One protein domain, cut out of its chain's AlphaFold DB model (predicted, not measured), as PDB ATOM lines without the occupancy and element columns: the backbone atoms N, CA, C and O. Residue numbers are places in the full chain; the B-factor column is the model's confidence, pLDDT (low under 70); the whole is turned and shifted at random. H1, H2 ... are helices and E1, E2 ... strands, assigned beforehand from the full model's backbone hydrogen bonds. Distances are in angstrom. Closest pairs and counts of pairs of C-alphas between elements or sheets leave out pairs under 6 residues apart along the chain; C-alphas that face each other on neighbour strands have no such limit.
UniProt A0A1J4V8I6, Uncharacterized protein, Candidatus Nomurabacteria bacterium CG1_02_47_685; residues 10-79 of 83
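What this domain is: This is residues 10 to 79 of the 83 residues of an uncharacterized protein of Candidatus Nomurabacteria bacterium CG1_02_47_685 (UniProt A0A1J4V8I6). Two helices, H1 and H2, lie side by side at one end of a small twisted sheet, whose hairpin E2 and E3 reaches away from them. The 70 printed residues, compact with a radius of gyration of the C-alphas of 11.1 A, hold H1, E1, H2, E2, E3; the class is mixed. The antiparallel sheet runs E1, E3, E2; the spans are 34 by 26 by 24 A.

Where its parts are: H1, residues 10 to 21, begins at C-alpha (203.648, 151.341, 159.178) and is 16.1 A long. E1 is residues 36 to 38, H2 48 to 58 and E2 63 to 68. E3, residues 71 to 77, 18.1 A, ends at (196.668, 146.498, 168.277).

How they stand to each other: H1 and H2 touch, closest at the C-alphas of Leu 16 and Ala 50, 5.8 A, at a shallow tilt of 32 degrees, opposite ways. Both only graze the sheet. Between the antiparallel neighbours E1 and E3, N 36 and O 77 are within hydrogen-bond range at 2.8 A, and between the antiparallel neighbours E3 and E2, a hairpin, N 66 and O 74 are within hydrogen-bond range at 2.8 A. In H1 and H2 every O i to N i+4 pair is within range. E1, H2, E2 make a split strand-helix-strand unit, E3 between its strands, with a right-handed crossover.

The domain as a whole: The C-alphas farthest apart, Glu 12 and Asn 69, are 33.7 A apart. The link from H1 to E1 is long. The printed part has no cut, and no printed residue is under 70 in pLDDT.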
ATOM      1  N   SER A  10     203.843 150.595 157.933       83.50
ATOM      2  CA  SER A  10     203.648 151.341 159.178       83.50
ATOM      3  C   SER A  10     202.842 152.630 158.978       83.50
ATOM      4  O   SER A  10     201.898 152.862 159.721       83.50
ATOM      5  N   LYS A  11     203.128 153.422 157.938       88.81
ATOM      6  CA  LYS A  11     202.377 154.653 157.635       88.81
ATOM      7  C   LYS A  11     200.944 154.368 157.185       88.81
ATOM      8  O   LYS A  11     200.038 155.117 157.535       88.81
ATOM      9  N   GLU A  12     200.724 153.305 156.406       91.06
ATOM     10  CA  GLU A  12     199.362 152.878 156.049       91.06
ATOM     11  C   GLU A  12     198.585 152.448 157.300       91.06
ATOM     12  O   GLU A  12     197.439 152.853 157.496       91.06
ATOM     13  N   PHE A  13     199.228 151.665 158.168       93.12
ATOM     14  CA  PHE A  13     198.652 151.239 159.437       93.12
ATOM     15  C   PHE A  13     198.269 152.432 160.319       93.12
ATOM     16  O   PHE A  13     197.152 152.451 160.826       93.12
ATOM     17  N   ASP A  14     199.143 153.429 160.458       92.88
ATOM     18  CA  ASP A  14     198.900 154.593 161.315       92.88
ATOM     19  C   ASP A  14     197.706 155.427 160.829       92.88
ATOM     20  O   ASP A  14     196.837 155.765 161.628       92.88
ATOM     21  N   LYS A  15     197.577 155.654 159.514       93.69
ATOM     22  CA  LYS A  15     196.404 156.340 158.936       93.69
ATOM     23  C   LYS A  15     195.102 155.578 159.177       93.69
ATOM     24  O   LYS A  15     194.062 156.171 159.448       93.69
ATOM     25  N   LEU A  16     195.137 154.252 159.044       94.38
ATOM     26  CA  LEU A  16     193.962 153.417 159.293       94.38
ATOM     27  C   LEU A  16     193.613 153.365 160.780       94.38
ATOM     28  O   LEU A  16     192.434 153.313 161.116       94.38
ATOM     29  N   PHE A  17     194.620 153.360 161.652       94.38
ATOM     30  CA  PHE A  17     194.445 153.439 163.095       94.38
ATOM     31  C   PHE A  17     193.782 154.760 163.492       94.38
ATOM     32  O   PHE A  17     192.794 154.744 164.224       94.38
ATOM     33  N   GLU A  18     194.273 155.879 162.962       95.31
ATOM     34  CA  GLU A  18     193.690 157.200 163.184       95.31
ATOM     35  C   GLU A  18     192.249 157.242 162.683       95.31
ATOM     36  O   GLU A  18     191.349 157.572 163.442       95.31
ATOM     37  N   TYR A  19     191.986 156.769 161.463       95.06
ATOM     38  CA  TYR A  19     190.619 156.672 160.957       95.06
ATOM     39  C   TYR A  19     189.726 155.782 161.833       95.06
ATOM     40  O   TYR A  19     188.561 156.099 162.045       95.06
ATOM     41  N   LEU A  20     190.241 154.662 162.350       93.69
ATOM     42  CA  LEU A  20     189.485 153.742 163.203       93.69
ATOM     43  C   LEU A  20     189.128 154.372 164.555       93.69
ATOM     44  O   LEU A  20     188.020 154.156 165.043       93.69
ATOM     45  N   THR A  21     190.061 155.109 165.155       93.88
ATOM     46  CA  THR A  21     189.986 155.554 166.555       93.88
ATOM     47  C   THR A  21     189.665 157.032 166.731       93.88
ATOM     48  O   THR A  21     189.332 157.432 167.842       93.88
ATOM     49  N   ASP A  22     189.759 157.814 165.656       93.50
ATOM     50  CA  ASP A  22     189.743 159.278 165.645       93.50
ATOM     51  C   ASP A  22     190.840 159.887 166.551       93.50
ATOM     52  O   ASP A  22     190.701 160.991 167.070       93.50
ATOM     53  N   VAL A  23     191.942 159.144 166.749       91.69
ATOM     54  CA  VAL A  23     193.108 159.524 167.561       91.69
ATOM     55  C   VAL A  23     194.398 159.300 166.759       91.69
ATOM     56  O   VAL A  23     194.604 158.192 166.251       91.69
ATOM     57  N   PRO A  24     195.305 160.291 166.678       92.94
ATOM     58  CA  PRO A  24     196.599 160.120 166.027       92.94
ATOM     59  C   PRO A  24     197.431 158.978 166.633       92.94
ATOM     60  O   PRO A  24     197.448 158.734 167.843       92.94
ATOM     61  N   ALA A  25     198.137 158.242 165.774       90.00
ATOM     62  CA  ALA A  25     198.863 157.033 166.167       90.00
ATOM     63  C   ALA A  25     200.133 157.301 167.007       90.00
ATOM     64  O   ALA A  25     200.706 156.366 167.572       90.00
ATOM     65  N   ASP A  26     200.603 158.544 167.053       89.88
ATOM     66  CA  ASP A  26     201.698 159.057 167.883       89.88
ATOM     67  C   ASP A  26     201.213 159.668 169.211       89.88
ATOM     68  O   ASP A  26     201.972 159.695 170.177       89.88
ATOM     69  N   GLU A  27     199.946 160.079 169.289       92.31
ATOM     70  CA  GLU A  27     199.304 160.569 170.517       92.31
ATOM     71  C   GLU A  27     198.682 159.449 171.368       92.31
ATOM     72  O   GLU A  27     198.425 159.620 172.564       92.31
ATOM     73  N   THR A  28     198.435 158.275 170.779       93.88
ATOM     74  CA  THR A  28     197.894 157.131 171.523       93.88
ATOM     75  C   THR A  28     198.923 156.486 172.458       93.88
ATOM     76  O   THR A  28     200.140 156.561 172.280       93.88
ATOM     77  N   ARG A  29     198.427 155.761 173.464       94.12
ATOM     78  CA  ARG A  29     199.278 154.985 174.372       94.12
ATOM     79  C   ARG A  29     199.951 153.846 173.609       94.12
ATOM     80  O   ARG A  29     199.276 153.049 172.956       94.12
ATOM     81  N   VAL A  30     201.262 153.719 173.790       93.06
ATOM     82  CA  VAL A  30     202.080 152.657 173.194       93.06
ATOM     83  C   VAL A  30     202.441 151.616 174.256       93.06
ATOM     84  O   VAL A  30     202.930 151.942 175.339       93.06
ATOM     85  N   GLY A  31     202.163 150.348 173.963       90.06
ATOM     86  CA  GLY A  31     202.539 149.197 174.776       90.06
ATOM     87  C   GLY A  31     204.032 148.876 174.665       90.06
ATOM     88  O   GLY A  31     204.719 149.310 173.744       90.06
ATOM     89  N   LYS A  32     204.549 148.061 175.594       87.56
ATOM     90  CA  LYS A  32     205.974 147.666 175.631       87.56
ATOM     91  C   LYS A  32     206.453 146.948 174.362       87.56
ATOM     92  O   LYS A  32     207.641 146.942 174.077       87.56
ATOM     93  N   ASP A  33     205.534 146.326 173.632       85.69
ATOM     94  CA  ASP A  33     205.772 145.591 172.390       85.69
ATOM     95  C   ASP A  33     205.507 146.434 171.127       85.69
ATOM     96  O   ASP A  33     205.475 145.892 170.021       85.69
ATOM     97  N   GLY A  34     205.288 147.745 171.281       88.00
ATOM     98  CA  GLY A  34     204.956 148.660 170.188       88.00
ATOM     99  C   GLY A  34     203.489 148.615 169.749       88.00
ATOM    100  O   GLY A  34     203.141 149.232 168.743       88.00
ATOM    101  N   SER A  35     202.619 147.896 170.468       92.31
ATOM    102  CA  SER A  35     201.177 147.900 170.203       92.31
ATOM    103  C   SER A  35     200.544 149.249 170.547       92.31
ATOM    104  O   SER A  35     200.898 149.867 171.546       92.31
ATOM    105  N   LEU A  36     199.560 149.685 169.766       94.75
ATOM    106  CA  LEU A  36     198.794 150.904 170.031       94.75
ATOM    107  C   LEU A  36     197.520 150.591 170.810       94.75
ATOM    108  O   LEU A  36     196.866 149.574 170.563       94.75
ATOM    109  N   PHE A  37     197.158 151.460 171.747       95.31
ATOM    110  CA  PHE A  37     195.933 151.319 172.523       95.31
ATOM    111  C   PHE A  37     194.721 151.851 171.758       95.31
ATOM    112  O   PHE A  37     194.742 152.963 171.240       95.31
ATOM    113  N   ILE A  38     193.638 151.085 171.755       94.50
ATOM    114  CA  ILE A  38     192.324 151.500 171.276       94.50
ATOM    115  C   ILE A  38     191.411 151.658 172.503       94.50
ATOM    116  O   ILE A  38     191.109 150.651 173.160       94.50
ATOM    117  N   PRO A  39     190.968 152.887 172.829       91.62
ATOM    118  CA  PRO A  39     190.088 153.148 173.964       91.62
ATOM    119  C   PRO A  39     188.765 152.368 173.890       91.62
ATOM    120  O   PRO A  39     188.286 152.064 172.797       91.62
ATOM    121  N   PRO A  40     188.114 152.085 175.033       91.31
ATOM    122  CA  PRO A  40     186.856 151.340 175.058       91.31
ATOM    123  C   PRO A  40     185.673 152.140 174.491       91.31
ATOM    124  O   PRO A  40     184.633 151.552 174.216       91.31
ATOM    125  N   SER A  41     185.827 153.457 174.310       91.69
ATOM    126  CA  SER A  41     184.865 154.316 173.611       91.69
ATOM    127  C   SER A  41     184.830 154.077 172.099       91.69
ATOM    128  O   SER A  41     183.862 154.465 171.454       91.69
ATOM    129  N   VAL A  42     185.861 153.446 171.526       91.94
ATOM    130  CA  VAL A  42     185.918 153.137 170.095       91.94
ATOM    131  C   VAL A  42     185.177 151.830 169.819       91.94
ATOM    132  O   VAL A  42     185.589 150.750 170.254       91.94
ATOM    133  N   THR A  43     184.122 151.909 169.013       91.56
ATOM    134  CA  THR A  43     183.391 150.729 168.545       91.56
ATOM    135  C   THR A  43     184.025 150.204 167.260       91.56
ATOM    136  O   THR A  43     183.806 150.713 166.165       91.56
ATOM    137  N   LEU A  44     184.819 149.136 167.375       88.06
ATOM    138  CA  LEU A  44     185.589 148.570 166.254       88.06
ATOM    139  C   LEU A  44     184.738 148.163 165.034       88.06
ATOM    140  O   LEU A  44     185.246 148.118 163.913       88.06
ATOM    141  N   ASN A  45     183.460 147.840 165.251       87.31
ATOM    142  CA  ASN A  45     182.538 147.415 164.199       87.31
ATOM    143  C   ASN A  45     181.924 148.579 163.407       87.31
ATOM    144  O   ASN A  45     181.326 148.312 162.368       87.31
ATOM    145  N   ASP A  46     182.113 149.834 163.827       92.25
ATOM    146  CA  ASP A  46     181.621 151.003 163.082       92.25
ATOM    147  C   ASP A  46     182.418 151.211 161.787       92.25
ATOM    148  O   ASP A  46     181.902 151.693 160.780       92.25
ATOM    149  N   LYS A  47     183.693 150.796 161.788       92.25
ATOM    150  CA  LYS A  47     184.635 150.947 160.667       92.25
ATOM    151  C   LYS A  47     185.233 149.584 160.271       92.25
ATOM    152  O   LYS A  47     186.453 149.388 160.314       92.25
ATOM    153  N   PRO A  48     184.406 148.611 159.834       90.75
ATOM    154  CA  PRO A  48     184.817 147.213 159.686       90.75
ATOM    155  C   PRO A  48     185.867 147.009 158.584       90.75
ATOM    156  O   PRO A  48     186.738 146.148 158.702       90.75
ATOM    157  N   ARG A  49     185.830 147.830 157.523       91.50
ATOM    158  CA  ARG A  49     186.824 147.793 156.437       91.50
ATOM    159  C   ARG A  49     188.209 148.227 156.917       91.50
ATOM    160  O   ARG A  49     189.195 147.577 156.577       91.50
ATOM    161  N   ALA A  50     188.275 149.279 157.732       91.56
ATOM    162  CA  ALA A  50     189.525 149.746 158.320       91.56
ATOM    163  C   ALA A  50     190.088 148.697 159.281       91.56
ATOM    164  O   ALA A  50     191.240 148.295 159.143       91.56
ATOM    165  N   LEU A  51     189.245 148.153 160.165       91.75
ATOM    166  CA  LEU A  51     189.639 147.083 161.079       91.75
ATOM    167  C   LEU A  51     190.195 145.855 160.340       91.75
ATOM    168  O   LEU A  51     191.226 145.308 160.739       91.75
ATOM    169  N   LEU A  52     189.535 145.416 159.264       91.81
ATOM    170  CA  LEU A  52     190.007 144.296 158.447       91.81
ATOM    171  C   LEU A  52     191.374 144.601 157.826       91.81
ATOM    172  O   LEU A  52     192.276 143.766 157.891       91.81
ATOM    173  N   ARG A  53     191.548 145.798 157.255       92.31
ATOM    174  CA  ARG A  53     192.813 146.191 156.634       92.31
ATOM    175  C   ARG A  53     193.945 146.261 157.656       92.31
ATOM    176  O   ARG A  53     195.015 145.720 157.393       92.31
ATOM    177  N   ILE A  54     193.693 146.811 158.842       91.00
ATOM    178  CA  ILE A  54     194.672 146.824 159.933       91.00
ATOM    179  C   ILE A  54     195.071 145.395 160.327       91.00
ATOM    180  O   ILE A  54     196.260 145.107 160.442       91.00
ATOM    181  N   LYS A  55     194.111 144.469 160.468       89.88
ATOM    182  CA  LYS A  55     194.406 143.052 160.763       89.88
ATOM    183  C   LYS A  55     195.253 142.385 159.675       89.88
ATOM    184  O   LYS A  55     196.101 141.561 159.996       89.88
ATOM    185  N   ILE A  56     195.067 142.738 158.404       90.69
ATOM    186  CA  ILE A  56     195.912 142.240 157.304       90.69
ATOM    187  C   ILE A  56     197.335 142.802 157.412       90.69
ATOM    188  O   ILE A  56     198.307 142.071 157.213       90.69
ATOM    189  N   LEU A  57     197.472 144.090 157.737       89.44
ATOM    190  CA  LEU A  57     198.774 144.745 157.846       89.44
ATOM    191  C   LEU A  57     199.583 144.225 159.036       89.44
ATOM    192  O   LEU A  57     200.763 143.915 158.865       89.44
ATOM    193  N   ALA A  58     198.940 144.113 160.197       87.44
ATOM    194  CA  ALA A  58     199.549 143.748 161.471       87.44
ATOM    195  C   ALA A  58     199.556 142.239 161.775       87.44
ATOM    196  O   ALA A  58     200.290 141.783 162.653       87.44
ATOM    197  N   GLY A  59     198.748 141.457 161.058       85.94
ATOM    198  CA  GLY A  59     198.636 140.008 161.197       85.94
ATOM    199  C   GLY A  59     197.392 139.533 161.970       85.94
ATOM    200  O   GLY A  59     196.747 140.291 162.701       85.94
ATOM    201  N   PRO A  60     197.054 138.233 161.862       75.19
ATOM    202  CA  PRO A  60     195.785 137.662 162.332       75.19
ATOM    203  C   PRO A  60     195.569 137.716 163.855       75.19
ATOM    204  O   PRO A  60     194.452 137.517 164.322       75.19
ATOM    205  N   ARG A  61     196.619 138.001 164.638       79.44
ATOM    206  CA  ARG A  61     196.576 138.124 166.108       79.44
ATOM    207  C   ARG A  61     196.921 139.530 166.603       79.44
ATOM    208  O   ARG A  61     197.290 139.695 167.758       79.44
ATOM    209  N   ALA A  62     196.832 140.535 165.732       85.25
ATOM    210  CA  ALA A  62     197.221 141.895 166.081       85.25
ATOM    211  C   ALA A  62     196.332 142.514 167.162       85.25
ATOM    212  O   ALA A  62     196.837 143.268 167.980       85.25
ATOM    213  N   LEU A  63     195.032 142.201 167.165       91.75
ATOM    214  CA  LEU A  63     194.068 142.770 168.101       91.75
ATOM    215  C   LEU A  63     193.965 141.907 169.369       91.75
ATOM    216  O   LEU A  63     193.569 140.744 169.301       91.75
ATOM    217  N   MET A  64     194.263 142.493 170.526       92.19
ATOM    218  CA  MET A  64     194.260 141.833 171.831       92.19
ATOM    219  C   MET A  64     193.341 142.585 172.793       92.19
ATOM    220  O   MET A  64     193.373 143.812 172.850       92.19
ATOM    221  N   LYS A  65     192.523 141.873 173.572       91.06
ATOM    222  CA  LYS A  65     191.689 142.508 174.605       91.06
ATOM    223  C   LYS A  65     192.577 143.059 175.717       91.06
ATOM    224  O   LYS A  65     193.434 142.341 176.224       91.06
ATOM    225  N   ASN A  66     192.327 144.293 176.139       90.50
ATOM    226  CA  ASN A  66     192.924 144.852 177.345       90.50
ATOM    227  C   ASN A  66     192.007 144.577 178.545       90.50
ATOM    228  O   ASN A  66     190.940 145.185 178.664       90.50
ATOM    229  N   ILE A  67     192.412 143.656 179.423       88.75
ATOM    230  CA  ILE A  67     191.674 143.300 180.642       88.75
ATOM    231  C   ILE A  67     192.558 143.596 181.854       88.75
ATOM    232  O   ILE A  67     193.668 143.081 181.946       88.75
ATOM    233  N   VAL A  68     192.056 144.395 182.797       86.00
ATOM    234  CA  VAL A  68     192.740 144.716 184.061       86.00
ATOM    235  C   VAL A  68     191.782 144.408 185.208       86.00
ATOM    236  O   VAL A  68     190.627 144.816 185.174       86.00
ATOM    237  N   ASN A  69     192.207 143.645 186.217       92.12
ATOM    238  CA  ASN A  69     191.348 143.264 187.352       92.12
ATOM    239  C   ASN A  69     189.967 142.707 186.923       92.12
ATOM    240  O   ASN A  69     188.937 143.060 187.494       92.12
ATOM    241  N   GLY A  70     189.932 141.903 185.853       87.38
ATOM    242  CA  GLY A  70     188.703 141.307 185.311       87.38
ATOM    243  C   GLY A  70     187.782 142.253 184.525       87.38
ATOM    244  O   GLY A  70     186.767 141.801 184.003       87.38
ATOM    245  N   LYS A  71     188.116 143.543 184.389       87.69
ATOM    246  CA  LYS A  71     187.333 144.518 183.612       87.69
ATOM    247  C   LYS A  71     187.957 144.754 182.237       87.69
ATOM    248  O   LYS A  71     189.177 144.832 182.117       87.69
ATOM    249  N   HIS A  72     187.124 144.866 181.201       86.19
ATOM    250  CA  HIS A  72     187.553 145.221 179.845       86.19
ATOM    251  C   HIS A  72     187.745 146.736 179.732       86.19
ATOM    252  O   HIS A  72     186.828 147.498 180.027       86.19
ATOM    253  N   PHE A  73     188.923 147.155 179.276       88.44
ATOM    254  CA  PHE A  73     189.299 148.563 179.148       88.44
ATOM    255  C   PHE A  73     189.559 148.990 177.706       88.44
ATOM    256  O   PHE A  73     190.054 150.085 177.503       88.44
ATOM    257  N   GLY A  74     189.258 148.162 176.706       93.31
ATOM    258  CA  GLY A  74     189.548 148.442 175.300       93.31
ATOM    259  C   GLY A  74     190.482 147.395 174.704       93.31
ATOM    260  O   GLY A  74     190.540 146.254 175.167       93.31
ATOM    261  N   TRP A  75     191.239 147.781 173.683       94.56
ATOM    262  CA  TRP A  75     192.041 146.844 172.901       94.56
ATOM    263  C   TRP A  75     193.473 147.331 172.724       94.56
ATOM    264  O   TRP A  75     193.754 148.520 172.770       94.56
ATOM    265  N   TRP A  76     194.382 146.396 172.495       94.94
ATOM    266  CA  TRP A  76     195.713 146.657 171.969       94.94
ATOM    267  C   TRP A  76     195.767 146.171 170.531       94.94
ATOM    268  O   TRP A  76     195.211 145.113 170.227       94.94
ATOM    269  N   ILE A  77     196.429 146.918 169.651       93.50
ATOM    270  CA  ILE A  77     196.668 146.498 168.277       93.50
ATOM    271  C   ILE A  77     198.148 146.569 167.921       93.50
ATOM    272  O   ILE A  77     198.766 147.630 167.984       93.50
ATOM    273  N   LYS A  78     198.733 145.425 167.564       91.00
ATOM    274  CA  LYS A  78     200.156 145.330 167.232       91.00
ATOM    275  C   LYS A  78     200.475 146.172 165.999       91.00
ATOM    276  O   LYS A  78     199.844 145.990 164.961       91.00
ATOM    277  N   ARG A  79     201.462 147.066 166.088       88.31
ATOM    278  CA  ARG A  79     201.961 147.800 164.917       88.31
ATOM    279  C   ARG A  79     202.821 146.847 164.066       88.31
ATOM    280  O   ARG A  79     203.620 146.093 164.630       88.31
TER     281      ARG A  79